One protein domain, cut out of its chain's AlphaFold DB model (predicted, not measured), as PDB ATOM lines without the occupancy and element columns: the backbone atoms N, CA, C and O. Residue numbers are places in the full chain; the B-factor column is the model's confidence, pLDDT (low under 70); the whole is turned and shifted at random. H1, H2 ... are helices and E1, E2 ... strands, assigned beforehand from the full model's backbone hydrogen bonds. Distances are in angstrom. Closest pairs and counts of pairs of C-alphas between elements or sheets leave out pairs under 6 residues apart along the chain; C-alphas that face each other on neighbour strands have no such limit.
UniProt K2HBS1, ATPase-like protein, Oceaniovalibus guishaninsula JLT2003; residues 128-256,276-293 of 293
ATOM      1  N   GLY A 128      18.419   4.903-110.995       84.75
ATOM      2  CA  GLY A 128      17.431   5.647-111.783       84.75
ATOM      3  C   GLY A 128      18.011   6.893-112.460       84.75
ATOM      4  O   GLY A 128      17.380   7.462-113.346       84.75
ATOM      5  N   THR A 129      19.216   7.323-112.070       87.38
ATOM      6  CA  THR A 129      19.890   8.475-112.669       87.38
ATOM      7  C   THR A 129      20.649   8.044-113.925       87.38
ATOM      8  O   THR A 129      21.548   7.200-113.831       87.38
ATOM      9  N   PRO A 130      20.358   8.636-115.098       89.06
ATOM     10  CA  PRO A 130      21.116   8.362-116.310       89.06
ATOM     11  C   PRO A 130      22.609   8.669-116.111       89.06
ATOM     12  O   PRO A 130      22.939   9.702-115.521       89.06
ATOM     13  N   PRO A 131      23.529   7.836-116.631       90.25
ATOM     14  CA  PRO A 131      24.960   8.090-116.508       90.25
ATOM     15  C   PRO A 131      25.347   9.468-117.053       90.25
ATOM     16  O   PRO A 131      24.856   9.892-118.110       90.25
ATOM     17  N   ALA A 132      26.254  10.154-116.355       88.50
ATOM     18  CA  ALA A 132      26.761  11.453-116.780       88.50
ATOM     19  C   ALA A 132      27.337  11.372-118.206       88.50
ATOM     20  O   ALA A 132      28.076  10.452-118.549       88.50
ATOM     21  N   GLY A 133      26.965  12.330-119.059       89.50
ATOM     22  CA  GLY A 133      27.411  12.382-120.456       89.50
ATOM     23  C   GLY A 133      26.662  11.461-121.431       89.50
ATOM     24  O   GLY A 133      26.864  11.604-122.643       89.50
ATOM     25  N   SER A 134      25.771  10.585-120.948       93.50
ATOM     26  CA  SER A 134      24.885   9.788-121.808       93.50
ATOM     27  C   SER A 134      23.971  10.675-122.662       93.50
ATOM     28  O   SER A 134      23.673  11.820-122.307       93.50
ATOM     29  N   LEU A 135      23.501  10.151-123.798       93.12
ATOM     30  CA  LEU A 135      22.561  10.874-124.665       93.12
ATOM     31  C   LEU A 135      21.244  11.182-123.943       93.12
ATOM     32  O   LEU A 135      20.699  12.265-124.124       93.12
ATOM     33  N   LEU A 136      20.789  10.277-123.071       92.12
ATOM     34  CA  LEU A 136      19.607  10.495-122.242       92.12
ATOM     35  C   LEU A 136      19.821  11.640-121.242       92.12
ATOM     36  O   LEU A 136      18.993  12.543-121.174       92.12
ATOM     37  N   ALA A 137      20.952  11.653-120.524       92.50
ATOM     38  CA  ALA A 137      21.281  12.750-119.612       92.50
ATOM     39  C   ALA A 137      21.349  14.097-120.351       92.50
ATOM     40  O   ALA A 137      20.812  15.093-119.871       92.50
ATOM     41  N   LYS A 138      21.966  14.124-121.541       93.31
ATOM     42  CA  LYS A 138      22.050  15.325-122.388       93.31
ATOM     43  C   LYS A 138      20.678  15.799-122.868       93.31
ATOM     44  O   LYS A 138      20.427  16.999-122.831       93.31
ATOM     45  N   LEU A 139      19.809  14.881-123.298       92.12
ATOM     46  CA  LEU A 139      18.449  15.204-123.730       92.12
ATOM     47  C   LEU A 139      17.650  15.822-122.581       92.12
ATOM     48  O   LEU A 139      17.131  16.920-122.734       92.12
ATOM     49  N   LEU A 140      17.604  15.158-121.424       91.56
ATOM     50  CA  LEU A 140      16.825  15.619-120.273       91.56
ATOM     51  C   LEU A 140      17.338  16.964-119.736       91.56
ATOM     52  O   LEU A 140      16.559  17.904-119.583       91.56
ATOM     53  N   ALA A 141      18.652  17.094-119.533       90.12
ATOM     54  CA  ALA A 141      19.248  18.343-119.060       90.12
ATOM     55  C   ALA A 141      19.111  19.486-120.082       90.12
ATOM     56  O   ALA A 141      18.954  20.643-119.699       90.12
ATOM     57  N   GLY A 142      19.173  19.174-121.380       90.50
ATOM     58  CA  GLY A 142      19.006  20.145-122.459       90.50
ATOM     59  C   GLY A 142      17.562  20.623-122.609       90.50
ATOM     60  O   GLY A 142      17.326  21.828-122.669       90.50
ATOM     61  N   SER A 143      16.598  19.696-122.624       89.44
ATOM     62  CA  SER A 143      15.169  19.984-122.809       89.44
ATOM     63  C   SER A 143      14.573  20.855-121.705       89.44
ATOM     64  O   SER A 143      13.666  21.635-121.982       89.44
ATOM     65  N   PHE A 144      15.090  20.754-120.479       89.69
ATOM     66  CA  PHE A 144      14.607  21.519-119.325       89.69
ATOM     67  C   PHE A 144      15.643  22.515-118.785       89.69
ATOM     68  O   PHE A 144      15.596  22.915-117.623       89.69
ATOM     69  N   LYS A 145      16.610  22.930-119.612       90.38
ATOM     70  CA  LYS A 145      17.666  23.851-119.181       90.38
ATOM     71  C   LYS A 145      17.080  25.184-118.700       90.38
ATOM     72  O   LYS A 145      16.435  25.894-119.467       90.38
ATOM     73  N   GLY A 146      17.385  25.554-117.456       88.88
ATOM     74  CA  GLY A 146      16.920  26.804-116.845       88.88
ATOM     75  C   GLY A 146      15.460  26.777-116.382       88.88
ATOM     76  O   GLY A 146      14.944  27.808-115.962       88.88
ATOM     77  N   ASP A 147      14.803  25.619-116.454       89.19
ATOM     78  CA  ASP A 147      13.466  25.409-115.913       89.19
ATOM     79  C   ASP A 147      13.570  25.094-114.408       89.19
ATOM     80  O   ASP A 147      14.271  24.145-114.046       89.19
ATOM     81  N   PRO A 148      12.914  25.861-113.515       93.00
ATOM     82  CA  PRO A 148      12.969  25.596-112.076       93.00
ATOM     83  C   PRO A 148      12.376  24.228-111.703       93.00
ATOM     84  O   PRO A 148      12.772  23.656-110.693       93.00
ATOM     85  N   ASP A 149      11.499  23.672-112.547       93.12
ATOM     86  CA  ASP A 149      10.850  22.378-112.329       93.12
ATOM     87  C   ASP A 149      11.513  21.244-113.135       93.12
ATOM     88  O   ASP A 149      10.900  20.197-113.356       93.12
ATOM     89  N   ALA A 150      12.742  21.437-113.631       91.62
ATOM     90  CA  ALA A 150      13.415  20.491-114.526       91.62
ATOM     91  C   ALA A 150      13.469  19.060-113.968       91.62
ATOM     92  O   ALA A 150      13.139  18.106-114.673       91.62
ATOM     93  N   GLU A 151      13.848  18.910-112.698       91.31
ATOM     94  CA  GLU A 151      13.933  17.607-112.033       91.31
ATOM     95  C   GLU A 151      12.557  16.945-111.913       91.31
ATOM     96  O   GLU A 151      12.400  15.783-112.284       91.31
ATOM     97  N   ALA A 152      11.541  17.702-111.487       93.81
ATOM     98  CA  ALA A 152      10.169  17.211-111.367       93.81
ATOM     99  C   ALA A 152       9.591  16.782-112.726       93.81
ATOM    100  O   ALA A 152       8.941  15.743-112.833       93.81
ATOM    101  N   LYS A 153       9.872  17.536-113.796       92.00
ATOM    102  CA  LYS A 153       9.472  17.184-115.167       92.00
ATOM    103  C   LYS A 153      10.186  15.930-115.666       92.00
ATOM    104  O   LYS A 153       9.551  15.085-116.294       92.00
ATOM    105  N   CYS A 154      11.476  15.773-115.366       92.12
ATOM    106  CA  CYS A 154      12.221  14.558-115.701       92.12
ATOM    107  C   CYS A 154      11.679  13.335-114.950       92.12
ATOM    108  O   CYS A 154      11.504  12.282-115.563       92.12
ATOM    109  N   ALA A 155      11.367  13.480-113.658       92.81
ATOM    110  CA  ALA A 155      10.739  12.430-112.862       92.81
ATOM    111  C   ALA A 155       9.376  12.033-113.448       92.81
ATOM    112  O   ALA A 155       9.141  10.852-113.683       92.81
ATOM    113  N   LEU A 156       8.531  13.008-113.806       92.50
ATOM    114  CA  LEU A 156       7.240  12.749-114.447       92.50
ATOM    115  C   LEU A 156       7.389  11.999-115.780       92.50
ATOM    116  O   LEU A 156       6.649  11.052-116.047       92.50
ATOM    117  N   LEU A 157       8.350  12.383-116.629       92.50
ATOM    118  CA  LEU A 157       8.616  11.650-117.873       92.50
ATOM    119  C   LEU A 157       9.027  10.196-117.600       92.50
ATOM    120  O   LEU A 157       8.563   9.294-118.302       92.50
ATOM    121  N   ALA A 158       9.864   9.965-116.586       92.38
ATOM    122  CA  ALA A 158      10.284   8.627-116.183       92.38
ATOM    123  C   ALA A 158       9.108   7.798-115.643       92.38
ATOM    124  O   ALA A 158       8.930   6.656-116.070       92.38
ATOM    125  N   GLU A 159       8.270   8.375-114.778       91.75
ATOM    126  CA  GLU A 159       7.066   7.727-114.244       91.75
ATOM    127  C   GLU A 159       6.147   7.268-115.360       91.75
ATOM    128  O   GLU A 159       5.644   6.142-115.336       91.75
ATOM    129  N   VAL A 160       5.941   8.108-116.372       91.25
ATOM    130  CA  VAL A 160       4.994   7.733-117.406       91.25
ATOM    131  C   VAL A 160       5.592   6.747-118.409       91.25
ATOM    132  O   VAL A 160       4.887   5.841-118.860       91.25
ATOM    133  N   CYS A 161       6.890   6.842-118.711       92.50
ATOM    134  CA  CYS A 161       7.590   5.779-119.430       92.50
ATOM    135  C   CYS A 161       7.482   4.443-118.672       92.50
ATOM    136  O   CYS A 161       7.197   3.409-119.278       92.50
ATOM    137  N   GLY A 162       7.616   4.471-117.343       91.75
ATOM    138  CA  GLY A 162       7.388   3.322-116.467       91.75
ATOM    139  C   GLY A 162       5.951   2.798-116.534       91.75
ATOM    140  O   GLY A 162       5.739   1.599-116.701       91.75
ATOM    141  N   ALA A 163       4.950   3.680-116.494       90.94
ATOM    142  CA  ALA A 163       3.539   3.311-116.611       90.94
ATOM    143  C   ALA A 163       3.204   2.673-117.971       90.94
ATOM    144  O   ALA A 163       2.397   1.738-118.033       90.94
ATOM    145  N   ALA A 164       3.833   3.152-119.051       91.44
ATOM    146  CA  ALA A 164       3.743   2.547-120.374       91.44
ATOM    147  C   ALA A 164       4.415   1.164-120.396       91.44
ATOM    148  O   ALA A 164       3.786   0.197-120.818       91.44
ATOM    149  N   ALA A 165       5.636   1.034-119.870       92.62
ATOM    150  CA  ALA A 165       6.358  -0.239-119.785       92.62
ATOM    151  C   ALA A 165       5.615  -1.305-118.955       92.62
ATOM    152  O   ALA A 165       5.624  -2.481-119.314       92.62
ATOM    153  N   LEU A 166       4.921  -0.892-117.889       90.00
ATOM    154  CA  LEU A 166       4.051  -1.748-117.074       90.00
ATOM    155  C   LEU A 166       2.735  -2.129-117.774       90.00
ATOM    156  O   LEU A 166       2.029  -3.029-117.317       90.00
ATOM    157  N   GLY A 167       2.335  -1.406-118.826       86.56
ATOM    158  CA  GLY A 167       1.001  -1.530-119.422       86.56
ATOM    159  C   GLY A 167      -0.132  -1.161-118.460       86.56
ATOM    160  O   GLY A 167      -1.237  -1.692-118.571       86.56
ATOM    161  N   TYR A 168       0.141  -0.282-117.490       81.06
ATOM    162  CA  TYR A 168      -0.749  -0.015-116.354       81.06
ATOM    163  C   TYR A 168      -1.558   1.281-116.485       81.06
ATOM    164  O   TYR A 168      -2.410   1.573-115.654       81.06
ATOM    165  N   ALA A 169      -1.329   2.071-117.530       77.69
ATOM    166  CA  ALA A 169      -1.839   3.440-117.598       77.69
ATOM    167  C   ALA A 169      -3.375   3.594-117.574       77.69
ATOM    168  O   ALA A 169      -3.871   4.568-117.019       77.69
ATOM    169  N   THR A 170      -4.139   2.627-118.093       71.94
ATOM    170  CA  THR A 170      -5.624   2.603-117.967       71.94
ATOM    171  C   THR A 170      -6.123   2.038-116.649       71.94
ATOM    172  O   THR A 170      -7.307   2.123-116.349       71.94
ATOM    173  N   ARG A 171      -5.233   1.438-115.860       78.81
ATOM    174  CA  ARG A 171      -5.531   0.900-114.531       78.81
ATOM    175  C   ARG A 171      -5.144   1.869-113.419       78.81
ATOM    176  O   ARG A 171      -5.352   1.565-112.249       78.81
ATOM    177  N   LEU A 172      -4.575   3.023-113.771       79.50
ATOM    178  CA  LEU A 172      -4.391   4.121-112.835       79.50
ATOM    179  C   LEU A 172      -5.755   4.564-112.306       79.50
ATOM    180  O   LEU A 172      -6.727   4.608-113.055       79.50
ATOM    181  N   MET A 173      -5.804   4.967-111.034       80.75
ATOM    182  CA  MET A 173      -7.017   5.536-110.426       80.75
ATOM    183  C   MET A 173      -7.574   6.712-111.234       80.75
ATOM    184  O   MET A 173      -8.779   6.941-111.269       80.75
ATOM    185  N   GLN A 174      -6.682   7.455-111.888       82.06
ATOM    186  CA  GLN A 174      -7.015   8.499-112.843       82.06
ATOM    187  C   GLN A 174      -6.140   8.305-114.086       82.06
ATOM    188  O   GLN A 174      -4.999   8.770-114.083       82.06
ATOM    189  N   PRO A 175      -6.630   7.613-115.130       85.38
ATOM    190  CA  PRO A 175      -5.906   7.479-116.388       85.38
ATOM    191  C   PRO A 175      -5.605   8.854-116.990       85.38
ATOM    192  O   PRO A 175      -6.443   9.758-116.963       85.38
ATOM    193  N   ARG A 176      -4.387   9.032-117.509       86.00
ATOM    194  CA  ARG A 176      -3.909  10.314-118.042       86.00
ATOM    195  C   ARG A 176      -3.441  10.159-119.482       86.00
ATOM    196  O   ARG A 176      -2.751   9.197-119.818       86.00
ATOM    197  N   ALA A 177      -3.772  11.153-120.302       87.88
ATOM    198  CA  ALA A 177      -3.035  11.430-121.523       87.88
ATOM    199  C   ALA A 177      -1.933  12.442-121.219       87.88
ATOM    200  O   ALA A 177      -2.170  13.398-120.475       87.88
ATOM    201  N   VAL A 178      -0.750  12.249-121.794       89.50
ATOM    202  CA  VAL A 178       0.364  13.187-121.631       89.50
ATOM    203  C   VAL A 178       0.571  13.954-122.921       89.50
ATOM    204  O   VAL A 178       0.758  13.357-123.982       89.50
ATOM    205  N   VAL A 179       0.539  15.282-122.797       87.94
ATOM    206  CA  VAL A 179       0.770  16.213-123.897       87.94
ATOM    207  C   VAL A 179       2.096  16.921-123.687       87.94
ATOM    208  O   VAL A 179       2.265  17.665-122.720       87.94
ATOM    209  N   LEU A 180       3.038  16.714-124.605       86.81
ATOM    210  CA  LEU A 180       4.288  17.469-124.612       86.81
ATOM    211  C   LEU A 180       4.045  18.805-125.311       86.81
ATOM    212  O   LEU A 180       3.867  18.847-126.527       86.81
ATOM    213  N   HIS A 181       4.046  19.890-124.540       83.75
ATOM    214  CA  HIS A 181       3.823  21.244-125.038       83.75
ATOM    215  C   HIS A 181       5.080  22.102-124.883       83.75
ATOM    216  O   HIS A 181       5.813  22.009-123.901       83.75
ATOM    217  N   GLY A 182       5.332  22.973-125.856       78.94
ATOM    218  CA  GLY A 182       6.364  23.988-125.728       78.94
ATOM    219  C   GLY A 182       6.297  25.003-126.852       78.94
ATOM    220  O   GLY A 182       6.051  24.635-127.999       78.94
ATOM    221  N   LYS A 183       6.519  26.266-126.479       72.31
ATOM    222  CA  LYS A 183       6.219  27.462-127.278       72.31
ATOM    223  C   LYS A 183       7.069  27.605-128.542       72.31
ATOM    224  O   LYS A 183       6.653  28.282-129.472       72.31
ATOM    225  N   THR A 184       8.246  26.985-128.573       69.88
ATOM    226  CA  THR A 184       9.189  27.049-129.694       69.88
ATOM    227  C   THR A 184       9.392  25.674-130.330       69.88
ATOM    228  O   THR A 184       9.146  24.627-129.712       69.88
ATOM    229  N   ALA A 185       9.854  25.675-131.581       67.00
ATOM    230  CA  ALA A 185      10.429  24.492-132.211       67.00
ATOM    231  C   ALA A 185      11.753  24.095-131.520       67.00
ATOM    232  O   ALA A 185      12.310  24.876-130.749       67.00
ATOM    233  N   GLU A 186      12.224  22.868-131.771       73.12
ATOM    234  CA  GLU A 186      13.546  22.359-131.340       73.12
ATOM    235  C   GLU A 186      13.799  22.274-129.822       73.12
ATOM    236  O   GLU A 186      14.929  22.152-129.364       73.12
ATOM    237  N   ASN A 187      12.748  22.234-129.006       76.38
ATOM    238  CA  ASN A 187      12.855  22.074-127.549       76.38
ATOM    239  C   ASN A 187      12.961  20.603-127.075       76.38
ATOM    240  O   ASN A 187      12.790  20.305-125.894       76.38
ATOM    241  N   GLY A 188      13.186  19.662-127.996       81.75
ATOM    242  CA  GLY A 188      13.331  18.235-127.693       81.75
ATOM    243  C   GLY A 188      12.025  17.457-127.473       81.75
ATOM    244  O   GLY A 188      12.096  16.288-127.111       81.75
ATOM    245  N   LYS A 189      10.839  18.037-127.734       85.94
ATOM    246  CA  LYS A 189       9.540  17.324-127.645       85.94
ATOM    247  C   LYS A 189       9.522  16.030-128.461       85.94
ATOM    248  O   LYS A 189       9.219  14.969-127.924       85.94
ATOM    249  N   SER A 190       9.868  16.120-129.746       86.75
ATOM    250  CA  SER A 190       9.900  14.961-130.642       86.75
ATOM    251  C   SER A 190      10.931  13.933-130.178       86.75
ATOM    252  O   SER A 190      10.670  12.744-130.229       86.75
ATOM    253  N   GLN A 191      12.058  14.373-129.622       91.00
ATOM    254  CA  GLN A 191      13.126  13.505-129.124       91.00
ATOM    255  C   GLN A 191      12.715  12.774-127.843       91.00
ATOM    256  O   GLN A 191      13.061  11.610-127.678       91.00
ATOM    257  N   VAL A 192      11.945  13.415-126.960       90.38
ATOM    258  CA  VAL A 192      11.328  12.749-125.803       90.38
ATOM    259  C   VAL A 192      10.272  11.737-126.257       90.38
ATOM    260  O   VAL A 192      10.186  10.650-125.688       90.38
ATOM    261  N   LEU A 193       9.494  12.045-127.299       89.38
ATOM    262  CA  LEU A 193       8.531  11.094-127.854       89.38
ATOM    263  C   LEU A 193       9.233   9.886-128.497       89.38
ATOM    264  O   LEU A 193       8.840   8.750-128.247       89.38
ATOM    265  N   GLU A 194      10.303  10.120-129.257       90.62
ATOM    266  CA  GLU A 194      11.164   9.074-129.819       90.62
ATOM    267  C   GLU A 194      11.848   8.242-128.728       90.62
ATOM    268  O   GLU A 194      11.940   7.028-128.862       90.62
ATOM    269  N   LEU A 195      12.257   8.853-127.611       91.69
ATOM    270  CA  LEU A 195      12.767   8.126-126.447       91.69
ATOM    271  C   LEU A 195      11.705   7.173-125.876       91.69
ATOM    272  O   LEU A 195      11.998   6.003-125.633       91.69
ATOM    273  N   ALA A 196      10.474   7.655-125.678       91.81
ATOM    274  CA  ALA A 196       9.379   6.835-125.164       91.81
ATOM    275  C   ALA A 196       9.011   5.696-126.131       91.81
ATOM    276  O   ALA A 196       8.729   4.581-125.691       91.81
ATOM    277  N   ARG A 197       9.061   5.951-127.448       92.19
ATOM    278  CA  ARG A 197       8.927   4.919-128.486       92.19
ATOM    279  C   ARG A 197      10.080   3.909-128.383       92.19
ATOM    280  O   ARG A 197       9.825   2.723-128.246       92.19
ATOM    281  N   GLY A 198      11.330   4.362-128.346       92.81
ATOM    282  CA  GLY A 198      12.520   3.504-128.305       92.81
ATOM    283  C   GLY A 198      12.664   2.641-127.044       92.81
ATOM    284  O   GLY A 198      13.386   1.646-127.066       92.81
ATOM    285  N   LEU A 199      11.967   2.981-125.954       92.69
ATOM    286  CA  LEU A 199      11.894   2.146-124.750       92.69
ATOM    287  C   LEU A 199      11.170   0.813-125.001       92.69
ATOM    288  O   LEU A 199      11.444  -0.182-124.328       92.69
ATOM    289  N   LEU A 200      10.223   0.800-125.936       94.00
ATOM    290  CA  LEU A 200       9.304  -0.304-126.177       94.00
ATOM    291  C   LEU A 200       9.641  -1.000-127.506       94.00
ATOM    292  O   LEU A 200      10.162  -0.371-128.424       94.00
ATOM    293  N   PRO A 201       9.334  -2.298-127.661       94.38
ATOM    294  CA  PRO A 201       9.445  -2.937-128.966       94.38
ATOM    295  C   PRO A 201       8.373  -2.382-129.915       94.38
ATOM    296  O   PRO A 201       7.285  -2.002-129.480       94.38
ATOM    297  N   GLU A 202       8.617  -2.419-131.227       92.56
ATOM    298  CA  GLU A 202       7.658  -1.943-132.244       92.56
ATOM    299  C   GLU A 202       6.278  -2.615-132.124       92.56
ATOM    300  O   GLU A 202       5.226  -2.004-132.346       92.56
ATOM    301  N   SER A 203       6.258  -3.880-131.693       91.25
ATOM    302  CA  SER A 203       5.022  -4.622-131.447       91.25
ATOM    303  C   SER A 203       4.154  -3.992-130.350       91.25
ATOM    304  O   SER A 203       2.940  -4.181-130.392       91.25
ATOM    305  N   ALA A 204       4.729  -3.195-129.445       92.88
ATOM    306  CA  ALA A 204       4.074  -2.538-128.314       92.88
ATOM    307  C   ALA A 204       3.714  -1.062-128.554       92.88
ATOM    308  O   ALA A 204       3.185  -0.422-127.641       92.88
ATOM    309  N   ILE A 205       3.967  -0.520-129.749       93.44
ATOM    310  CA  ILE A 205       3.748   0.897-130.075       93.44
ATOM    311  C   ILE A 205       2.746   1.030-131.227       93.44
ATOM    312  O   ILE A 205       2.625   0.153-132.089       93.44
ATOM    313  N   CYS A 206       2.017   2.141-131.245       91.56
ATOM    314  CA  CYS A 206       1.255   2.618-132.395       91.56
ATOM    315  C   CYS A 206       1.254   4.152-132.465       91.56
ATOM    316  O   CYS A 206       1.597   4.830-131.496       91.56
ATOM    317  N   SER A 207       0.826   4.690-133.609       90.69
ATOM    318  CA  SER A 207       0.610   6.124-133.823       90.69
ATOM    319  C   SER A 207      -0.772   6.341-134.436       90.69
ATOM    320  O   SER A 207      -0.950   6.351-135.652       90.69
ATOM    321  N   VAL A 208      -1.782   6.428-133.572       89.69
ATOM    322  CA  VAL A 208      -3.159   6.782-133.926       89.69
ATOM    323  C   VAL A 208      -3.410   8.210-133.438       89.69
ATOM    324  O   VAL A 208      -3.477   8.425-132.222       89.69
ATOM    325  N   PRO A 209      -3.544   9.190-134.350       87.94
ATOM    326  CA  PRO A 209      -3.892  10.559-133.988       87.94
ATOM    327  C   PRO A 209      -5.246  10.632-133.289       87.94
ATOM    328  O   PRO A 209      -6.164   9.876-133.619       87.94
ATOM    329  N   ALA A 210      -5.408  11.590-132.373       85.75
ATOM    330  CA  ALA A 210      -6.664  11.782-131.642       85.75
ATOM    331  C   ALA A 210      -7.868  11.978-132.586       85.75
ATOM    332  O   ALA A 210      -8.938  11.419-132.362       85.75
ATOM    333  N   SER A 211      -7.668  12.679-133.707       85.50
ATOM    334  CA  SER A 211      -8.683  12.910-134.747       85.50
ATOM    335  C   SER A 211      -9.150  11.634-135.466       85.50
ATOM    336  O   SER A 211     -10.217  11.626-136.079       85.50
ATOM    337  N   LYS A 212      -8.370  10.548-135.402       85.88
ATOM    338  CA  LYS A 212      -8.665   9.251-136.033       85.88
ATOM    339  C   LYS A 212      -9.182   8.207-135.049       85.88
ATOM    340  O   LYS A 212      -9.588   7.134-135.482       85.88
ATOM    341  N   MET A 213      -9.221   8.500-133.750       85.00
ATOM    342  CA  MET A 213      -9.675   7.540-132.737       85.00
ATOM    343  C   MET A 213     -11.163   7.178-132.861       85.00
ATOM    344  O   MET A 213     -11.560   6.109-132.409       85.00
ATOM    345  N   GLY A 214     -11.975   8.027-133.501       81.69
ATOM    346  CA  GLY A 214     -13.381   7.727-133.808       81.69
ATOM    347  C   GLY A 214     -13.587   6.792-135.000       81.69
ATOM    348  O   GLY A 214     -14.704   6.332-135.224       81.69
ATOM    349  N   ASP A 215     -12.536   6.500-135.769       84.25
ATOM    350  CA  ASP A 215     -12.599   5.551-136.877       84.25
ATOM    351  C   ASP A 215     -12.291   4.135-136.374       84.25
ATOM    352  O   ASP A 215     -11.170   3.827-135.955       84.25
ATOM    353  N   GLU A 216     -13.282   3.246-136.484       78.44
ATOM    354  CA  GLU A 216     -13.200   1.839-136.080       78.44
ATOM    355  C   GLU A 216     -11.998   1.095-136.692       78.44
ATOM    356  O   GLU A 216     -11.479   0.150-136.096       78.44
ATOM    357  N   ARG A 217     -11.531   1.511-137.878       79.69
ATOM    358  CA  ARG A 217     -10.378   0.899-138.557       79.69
ATOM    359  C   ARG A 217      -9.041   1.330-137.976       79.69
ATOM    360  O   ARG A 217      -8.072   0.591-138.100       79.69
ATOM    361  N   HIS A 218      -8.974   2.522-137.393       83.00
ATOM    362  CA  HIS A 218      -7.753   3.051-136.791       83.00
ATOM    363  C   HIS A 218      -7.674   2.666-135.312       83.00
ATOM    364  O   HIS A 218      -6.607   2.274-134.841       83.00
ATOM    365  N   VAL A 219      -8.808   2.678-134.598       83.06
ATOM    366  CA  VAL A 219      -8.869   2.312-133.174       83.06
ATOM    367  C   VAL A 219      -8.452   0.859-132.928       83.06
ATOM    368  O   VAL A 219      -7.888   0.558-131.885       83.06
ATOM    369  N   ILE A 220      -8.627  -0.048-133.898       80.12
ATOM    370  CA  ILE A 220      -8.151  -1.435-133.768       80.12
ATOM    371  C   ILE A 220      -6.618  -1.541-133.699       80.12
ATOM    372  O   ILE A 220      -6.093  -2.485-133.117       80.12
ATOM    373  N   GLY A 221      -5.888  -0.554-134.233       83.75
ATOM    374  CA  GLY A 221      -4.435  -0.451-134.058       83.75
ATOM    375  C   GLY A 221      -4.034  -0.239-132.595       83.75
ATOM    376  O   GLY A 221      -2.900  -0.525-132.213       83.75
ATOM    377  N   LEU A 222      -4.991   0.189-131.764       85.69
ATOM    378  CA  LEU A 222      -4.913   0.234-130.313       85.69
ATOM    379  C   LEU A 222      -5.330  -1.110-129.680       85.69
ATOM    380  O   LEU A 222      -5.957  -1.121-128.625       85.69
ATOM    381  N   VAL A 223      -5.013  -2.264-130.254       84.31
ATOM    382  CA  VAL A 223      -5.142  -3.560-129.556       84.31
ATOM    383  C   VAL A 223      -3.738  -4.111-129.278       84.31
ATOM    384  O   VAL A 223      -2.794  -3.825-130.009       84.31
ATOM    385  N   GLY A 224      -3.535  -4.772-128.134       84.69
ATOM    386  CA  GLY A 224      -2.228  -5.273-127.674       84.69
ATOM    387  C   GLY A 224      -1.168  -4.234-127.242       84.69
ATOM    388  O   GLY A 224      -0.526  -4.455-126.228       84.69
ATOM    389  N   LYS A 225      -1.026  -3.085-127.931       90.62
ATOM    390  CA  LYS A 225       0.022  -2.052-127.655       90.62
ATOM    391  C   LYS A 225      -0.011  -1.431-126.246       90.62
ATOM    392  O   LYS A 225      -1.072  -1.272-125.649       90.62
ATOM    393  N   LEU A 226       1.161  -1.007-125.783       91.81
ATOM    394  CA  LEU A 226       1.397  -0.350-124.496       91.81
ATOM    395  C   LEU A 226       1.381   1.181-124.602       91.81
ATOM    396  O   LEU A 226       0.932   1.860-123.677       91.81
ATOM    397  N   LEU A 227       1.828   1.717-125.743       92.62
ATOM    398  CA  LEU A 227       1.961   3.150-125.985       92.62
ATOM    399  C   LEU A 227       1.337   3.538-127.327       92.62
ATOM    400  O   LEU A 227       1.721   3.018-128.375       92.62
ATOM    401  N   ASN A 228       0.410   4.494-127.295       92.38
ATOM    402  CA  ASN A 228       0.046   5.256-128.484       92.38
ATOM    403  C   ASN A 228       0.800   6.582-128.453       92.38
ATOM    404  O   ASN A 228       0.534   7.373-127.559       92.38
ATOM    405  N   ALA A 229       1.709   6.810-129.396       90.75
ATOM    406  CA  ALA A 229       2.529   8.013-129.485       90.75
ATOM    407  C   ALA A 229       2.265   8.708-130.825       90.75
ATOM    408  O   ALA A 229       2.749   8.233-131.853       90.75
ATOM    409  N   SER A 230       1.523   9.816-130.829       87.12
ATOM    410  CA  SER A 230       1.196  10.577-132.049       87.12
ATOM    411  C   SER A 230       1.761  11.996-132.009       87.12
ATOM    412  O   SER A 230       1.785  12.607-130.944       87.12
ATOM    413  N   ASP A 231       2.196  12.503-133.164       78.88
ATOM    414  CA  ASP A 231       2.752  13.854-133.350       78.88
ATOM    415  C   ASP A 231       1.679  14.912-133.691       78.88
ATOM    416  O   ASP A 231       1.970  16.107-133.769       78.88
ATOM    417  N   GLU A 232       0.432  14.479-133.903       74.12
ATOM    418  CA  GLU A 232      -0.685  15.333-134.299       74.12
ATOM    419  C   GLU A 232      -1.731  15.431-133.186       74.12
ATOM    420  O   GLU A 232      -2.287  14.426-132.724       74.12
ATOM    421  N   LEU A 233      -2.058  16.663-132.795       75.38
ATOM    422  CA  LEU A 233      -3.101  16.935-131.815       75.38
ATOM    423  C   LEU A 233      -3.789  18.272-132.108       75.38
ATOM    424  O   LEU A 233      -3.131  19.309-132.173       75.38
ATOM    425  N   SER A 234      -5.116  18.249-132.243       76.06
ATOM    426  CA  SER A 234      -5.950  19.456-132.280       76.06
ATOM    427  C   SER A 234      -6.741  19.588-130.978       76.06
ATOM    428  O   SER A 234      -7.051  18.580-130.333       76.06
ATOM    429  N   ALA A 235      -7.073  20.818-130.582       76.25
ATOM    430  CA  ALA A 235      -7.808  21.080-129.343       76.25
ATOM    431  C   ALA A 235      -9.187  20.396-129.340       76.25
ATOM    432  O   ALA A 235      -9.606  19.823-128.333       76.25
ATOM    433  N   GLU A 236      -9.860  20.377-130.491       78.44
ATOM    434  CA  GLU A 236     -11.167  19.742-130.679       78.44
ATOM    435  C   GLU A 236     -11.079  18.224-130.491       78.44
ATOM    436  O   GLU A 236     -11.958  17.615-129.878       78.44
ATOM    437  N   ALA A 237      -9.999  17.604-130.977       79.00
ATOM    438  CA  ALA A 237      -9.796  16.169-130.845       79.00
ATOM    439  C   ALA A 237      -9.597  15.753-129.377       79.00
ATOM    440  O   ALA A 237     -10.163  14.742-128.957       79.00
ATOM    441  N   ILE A 238      -8.865  16.547-128.583       78.19
ATOM    442  CA  ILE A 238      -8.664  16.311-127.139       78.19
ATOM    443  C   ILE A 238      -9.989  16.399-126.375       78.19
ATOM    444  O   ILE A 238     -10.242  15.606-125.469       78.19
ATOM    445  N   ALA A 239     -10.838  17.367-126.729       79.31
ATOM    446  CA  ALA A 239     -12.108  17.598-126.044       79.31
ATOM    447  C   ALA A 239     -13.150  16.492-126.305       79.31
ATOM    448  O   ALA A 239     -14.126  16.381-125.557       79.31
ATOM    449  N   SER A 240     -12.945  15.675-127.344       84.12
ATOM    450  CA  SER A 240     -13.895  14.646-127.761       84.12
ATOM    451  C   SER A 240     -14.086  13.543-126.712       84.12
ATOM    452  O   SER A 240     -13.140  13.065-126.082       84.12
ATOM    453  N   ASP A 241     -15.322  13.060-126.571       84.56
ATOM    454  CA  ASP A 241     -15.621  11.934-125.676       84.56
ATOM    455  C   ASP A 241     -14.976  10.626-126.148       84.56
ATOM    456  O   ASP A 241     -14.670   9.754-125.341       84.56
ATOM    457  N   THR A 242     -14.692  10.508-127.448       85.12
ATOM    458  CA  THR A 242     -13.932   9.379-127.995       85.12
ATOM    459  C   THR A 242     -12.499   9.361-127.474       85.12
ATOM    460  O   THR A 242     -12.019   8.311-127.056       85.12
ATOM    461  N   PHE A 243     -11.819  10.511-127.457       85.31
ATOM    462  CA  PHE A 243     -10.475  10.605-126.896       85.31
ATOM    463  C   PHE A 243     -10.480  10.244-125.407       85.31
ATOM    464  O   PHE A 243      -9.665   9.431-124.977       85.31
ATOM    465  N   LYS A 244     -11.451  10.756-124.636       85.81
ATOM    466  CA  LYS A 244     -11.614  10.396-123.217       85.81
ATOM    467  C   LYS A 244     -11.794   8.891-123.029       85.81
ATOM    468  O   LYS A 244     -11.048   8.317-122.249       85.81
ATOM    469  N   ALA A 245     -12.697   8.264-123.786       84.94
ATOM    470  CA  ALA A 245     -12.945   6.823-123.728       84.94
ATOM    471  C   ALA A 245     -11.684   5.995-124.035       84.94
ATOM    472  O   ALA A 245     -11.422   4.979-123.395       84.94
ATOM    473  N   VAL A 246     -10.863   6.439-124.993       85.56
ATOM    474  CA  VAL A 246      -9.582   5.784-125.300       85.56
ATOM    475  C   VAL A 246      -8.584   5.924-124.147       85.56
ATOM    476  O   VAL A 246      -7.892   4.959-123.829       85.56
ATOM    477  N   VAL A 247      -8.519   7.095-123.508       84.94
ATOM    478  CA  VAL A 247      -7.625   7.363-122.367       84.94
ATOM    479  C   VAL A 247      -8.047   6.589-121.119       84.94
ATOM    480  O   VAL A 247      -7.190   6.072-120.406       84.94
ATOM    481  N   THR A 248      -9.349   6.488-120.849       82.38
ATOM    482  CA  THR A 248      -9.899   5.737-119.708       82.38
ATOM    483  C   THR A 248      -9.896   4.229-119.941       82.38
ATOM    484  O   THR A 248      -9.966   3.458-118.987       82.38
ATOM    485  N   GLY A 249      -9.758   3.795-121.196       75.44
ATOM    486  CA  GLY A 249      -9.811   2.389-121.573       75.44
ATOM    487  C   GLY A 249     -11.226   1.820-121.608       75.44
ATOM    488  O   GLY A 249     -11.424   0.606-121.478       75.44
ATOM    489  N   ASP A 250     -12.213   2.696-121.788       76.00
ATOM    490  CA  ASP A 250     -13.599   2.295-121.938       76.00
ATOM    491  C   ASP A 250     -13.772   1.438-123.202       76.00
ATOM    492  O   ASP A 250     -13.110   1.673-124.225       76.00
ATOM    493  N   PRO A 251     -14.654   0.418-123.169       65.62
ATOM    494  CA  PRO A 251     -14.886  -0.426-124.327       65.62
ATOM    495  C   PRO A 251     -15.338   0.420-125.520       65.62
ATOM    496  O   PRO A 251     -16.406   1.033-125.500       65.62
ATOM    497  N   SER A 252     -14.537   0.416-126.580       59.75
ATOM    498  CA  SER A 252     -14.833   1.110-127.832       59.75
ATOM    499  C   SER A 252     -15.229   0.090-128.896       59.75
ATOM    500  O   SER A 252     -14.767  -1.055-128.914       59.75
ATOM    501  N   ARG A 253     -16.161   0.478-129.773       52.06
ATOM    502  CA  ARG A 253     -16.567  -0.374-130.894       52.06
ATOM    503  C   ARG A 253     -15.454  -0.328-131.939       52.06
ATOM    504  O   ARG A 253     -15.115   0.742-132.424       52.06
ATOM    505  N   GLY A 254     -14.879  -1.485-132.250       43.97
ATOM    506  CA  GLY A 254     -13.919  -1.655-133.337       43.97
ATOM    507  C   GLY A 254     -14.421  -2.722-134.303       43.97
ATOM    508  O   GLY A 254     -14.937  -3.760-133.880       43.97
ATOM    509  N   ALA A 255     -14.279  -2.474-135.601       34.47
ATOM    510  CA  ALA A 255     -14.564  -3.451-136.639       34.47
ATOM    511  C   ALA A 255     -13.250  -4.052-137.136       34.47
ATOM    512  O   ALA A 255     -12.433  -3.376-137.764       34.47
ATOM    513  N   THR A 256     -13.054  -5.347-136.899       32.47
ATOM    514  CA  THR A 256     -11.946  -6.085-137.507       32.47
ATOM    515  C   THR A 256     -12.310  -6.425-138.948       32.47
ATOM    516  O   THR A 256     -13.209  -7.227-139.201       32.47
ATOM    517  N   SER A 276     -15.998  -6.597-129.021       29.55
ATOM    518  CA  SER A 276     -15.856  -5.614-127.948       29.55
ATOM    519  C   SER A 276     -14.363  -5.502-127.654       29.55
ATOM    520  O   SER A 276     -13.765  -6.447-127.147       29.55
ATOM    521  N   CYS A 277     -13.746  -4.387-128.039       33.34
ATOM    522  CA  CYS A 277     -12.345  -4.119-127.747       33.34
ATOM    523  C   CYS A 277     -12.272  -3.286-126.463       33.34
ATOM    524  O   CYS A 277     -12.762  -2.158-126.422       33.34
ATOM    525  N   ARG A 278     -11.651  -3.826-125.410       32.97
ATOM    526  CA  ARG A 278     -11.176  -3.017-124.280       32.97
ATOM    527  C   ARG A 278      -9.768  -2.539-124.607       32.97
ATOM    528  O   ARG A 278      -8.823  -3.325-124.602       32.97
ATOM    529  N   ALA A 279      -9.622  -1.256-124.918       32.66
ATOM    530  CA  ALA A 279      -8.304  -0.656-125.060       32.66
ATOM    531  C   ALA A 279      -7.724  -0.458-123.647       32.66
ATOM    532  O   ALA A 279      -8.358   0.169-122.816       32.66
ATOM    533  N   SER A 280      -6.552  -1.008-123.325       31.25
ATOM    534  CA  SER A 280      -5.881  -0.769-122.032       31.25
ATOM    535  C   SER A 280      -4.637   0.106-122.244       31.25
ATOM    536  O   SER A 280      -3.592  -0.464-122.535       31.25
ATOM    537  N   ARG A 281      -4.696   1.457-122.257       48.75
ATOM    538  CA  ARG A 281      -3.560   2.280-122.758       48.75
ATOM    539  C   ARG A 281      -3.299   3.658-122.153       48.75
ATOM    540  O   ARG A 281      -4.204   4.439-121.907       48.75
ATOM    541  N   ALA A 282      -2.008   3.993-122.096       31.08
ATOM    542  CA  ALA A 282      -1.526   5.368-122.030       31.08
ATOM    543  C   ALA A 282      -1.654   5.996-123.423       31.08
ATOM    544  O   ALA A 282      -1.112   5.456-124.393       31.08
ATOM    545  N   ALA A 283      -2.323   7.142-123.536       33.25
ATOM    546  CA  ALA A 283      -2.236   7.971-124.734       33.25
ATOM    547  C   ALA A 283      -1.138   9.022-124.533       33.25
ATOM    548  O   ALA A 283      -1.200   9.830-123.609       33.25
ATOM    549  N   TRP A 284      -0.125   8.998-125.388       38.09
ATOM    550  CA  TRP A 284       0.923  10.008-125.465       38.09
ATOM    551  C   TRP A 284       0.744  10.776-126.762       38.09
ATOM    552  O   TRP A 284       0.751  10.206-127.854       38.09
ATOM    553  N   THR A 285       0.555  12.080-126.660       35.28
ATOM    554  CA  THR A 285       0.428  12.934-127.834       35.28
ATOM    555  C   THR A 285       1.448  14.061-127.733       35.28
ATOM    556  O   THR A 285       1.421  14.888-126.828       35.28
ATOM    557  N   GLY A 286       2.406  14.089-128.653       26.52
ATOM    558  CA  GLY A 286       3.195  15.286-128.904       26.52
ATOM    559  C   GLY A 286       2.312  16.266-129.665       26.52
ATOM    560  O   GLY A 286       1.757  15.907-130.695       26.52
ATOM    561  N   ALA A 287       2.142  17.484-129.155       26.94
ATOM    562  CA  ALA A 287       1.403  18.524-129.855       26.94
ATOM    563  C   ALA A 287       2.323  19.710-130.130       26.94
ATOM    564  O   ALA A 287       2.843  20.346-129.210       26.94
ATOM    565  N   CYS A 288       2.484  20.044-131.406       24.48
ATOM    566  CA  CYS A 288       2.865  21.384-131.819       24.48
ATOM    567  C   CYS A 288       1.588  22.070-132.312       24.48
ATOM    568  O   CYS A 288       1.172  21.871-133.448       24.48
ATOM    569  N   SER A 289       0.932  22.841-131.447       23.77
ATOM    570  CA  SER A 289      -0.083  23.794-131.884       23.77
ATOM    571  C   SER A 289      -0.116  24.977-130.930       23.77
ATOM    572  O   SER A 289      -0.262  24.819-129.717       23.77
ATOM    573  N   ALA A 290       0.067  26.162-131.502       26.69
ATOM    574  CA  ALA A 290      -0.222  27.422-130.857       26.69
ATOM    575  C   ALA A 290      -1.743  27.553-130.725       26.69
ATOM    576  O   ALA A 290      -2.443  27.652-131.728       26.69
ATOM    577  N   ALA A 291      -2.253  27.587-129.499       21.16
ATOM    578  CA  ALA A 291      -3.583  28.111-129.231       21.16
ATOM    579  C   ALA A 291      -3.588  28.758-127.845       21.16
ATOM    580  O   ALA A 291      -3.485  28.084-126.822       21.16
ATOM    581  N   CYS A 292      -3.646  30.091-127.849       20.42
ATOM    582  CA  CYS A 292      -4.048  30.900-126.708       20.42
ATOM    583  C   CYS A 292      -5.432  30.465-126.216       20.42
ATOM    584  O   CYS A 292      -6.339  30.302-127.032       20.42
ATOM    585  N   CYS A 293      -5.584  30.342-124.901       25.58
ATOM    586  CA  CYS A 293      -6.403  31.229-124.065       25.58
ATOM    587  C   CYS A 293      -6.046  30.969-122.599       25.58
ATOM    588  O   CYS A 293      -6.065  29.786-122.194       25.58
TER     589      CYS A 293
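What this domain is: This is residues 128 to 256 and 276 to 293 of the 293 residues of the protein "ATPase-like protein" of Oceaniovalibus guishaninsula JLT2003 (UniProt K2HBS1). A small sheet of three strands, E1, E5 and E2, sits in the middle of the domain, with H2 and H3 packed over one face and H1 beyond them at one end of the longest axis. Toward the other end, H4 packs on E3 of a small two-stranded sheet, E3 and E4, and H6 reaches both E3 and E5. The 147 printed residues include six named helices and five named strands, in the order H1 H2 E1 H3 H4 E2 H5 H6 E3 E4 E5, a mixed class. The order E1 E5 E2 is parallel and E3 E4 antiparallel; the whole is compact, with a radius of gyration of the C-alphas of 15.6 A and spans of 47 by 35 by 27 A.

How they stand to each other: H1, residues 135 to 143, only just touches H3, residues 189 to 198, with 3 pairs of C-alphas within 8 A, the closest those of Leu 139 and Gln 191 at 7.8 A. H2, residues 150 to 165, and H3 lie on the same face of the sheet of E1, residues 177 to 180, E5, residues 282 to 286, and E2, residues 227 to 230: two layers, helices on one face of a sheet. Their heights over the sheet are 11.2 A and 9.0 A. E1 and E5 are parallel at 22 degrees, with N 285 and O 178 within hydrogen-bond range at 3.0 A; E5 and E2 are parallel too, with N 284 and O 228 at 2.8 A. The closest C-alphas of H4, residues 216 to 222, and E3, residues 251 to 256, are those of Glu 216 and Gly 254, 4.5 A apart. H5, residues 235 to 239, is close to but not clearly touching H6, residues 241 to 248, which only grazes the three-stranded sheet with residues 243 to 248. E3 and E4, residues 276 to 278, are antiparallel, with N 252 and O 277 at 3.1 A. Each O i to N i+4 pair is within hydrogen-bond range in H1, H2, H3, H5 and H6; H4 has 0 of 3, and 2 of 4 O i to N i+3 pairs.

Where its parts are: H1 begins at C-alpha 135, (22.561, 10.874, -124.665), and measures 11.9 A from first to last C-alpha. H2 measures 22.5 A, H3 14.2 A, E3 14.6 A and E5 13.0 A. E5 ends at C-alpha 286, (3.195, 15.286, -128.904).

The domain as a whole: The C-alphas farthest apart, those of Gly 146 and Thr 256, are 48.4 A apart. Residues 257 to 275 are not printed, and C-alphas 256 and 276 are 10.3 A apart across the cut. The links H2 to E1 and H3 to H4 are long. Residues 184 to 185, 251 to 256 and 276 to 293 have pLDDT under 70.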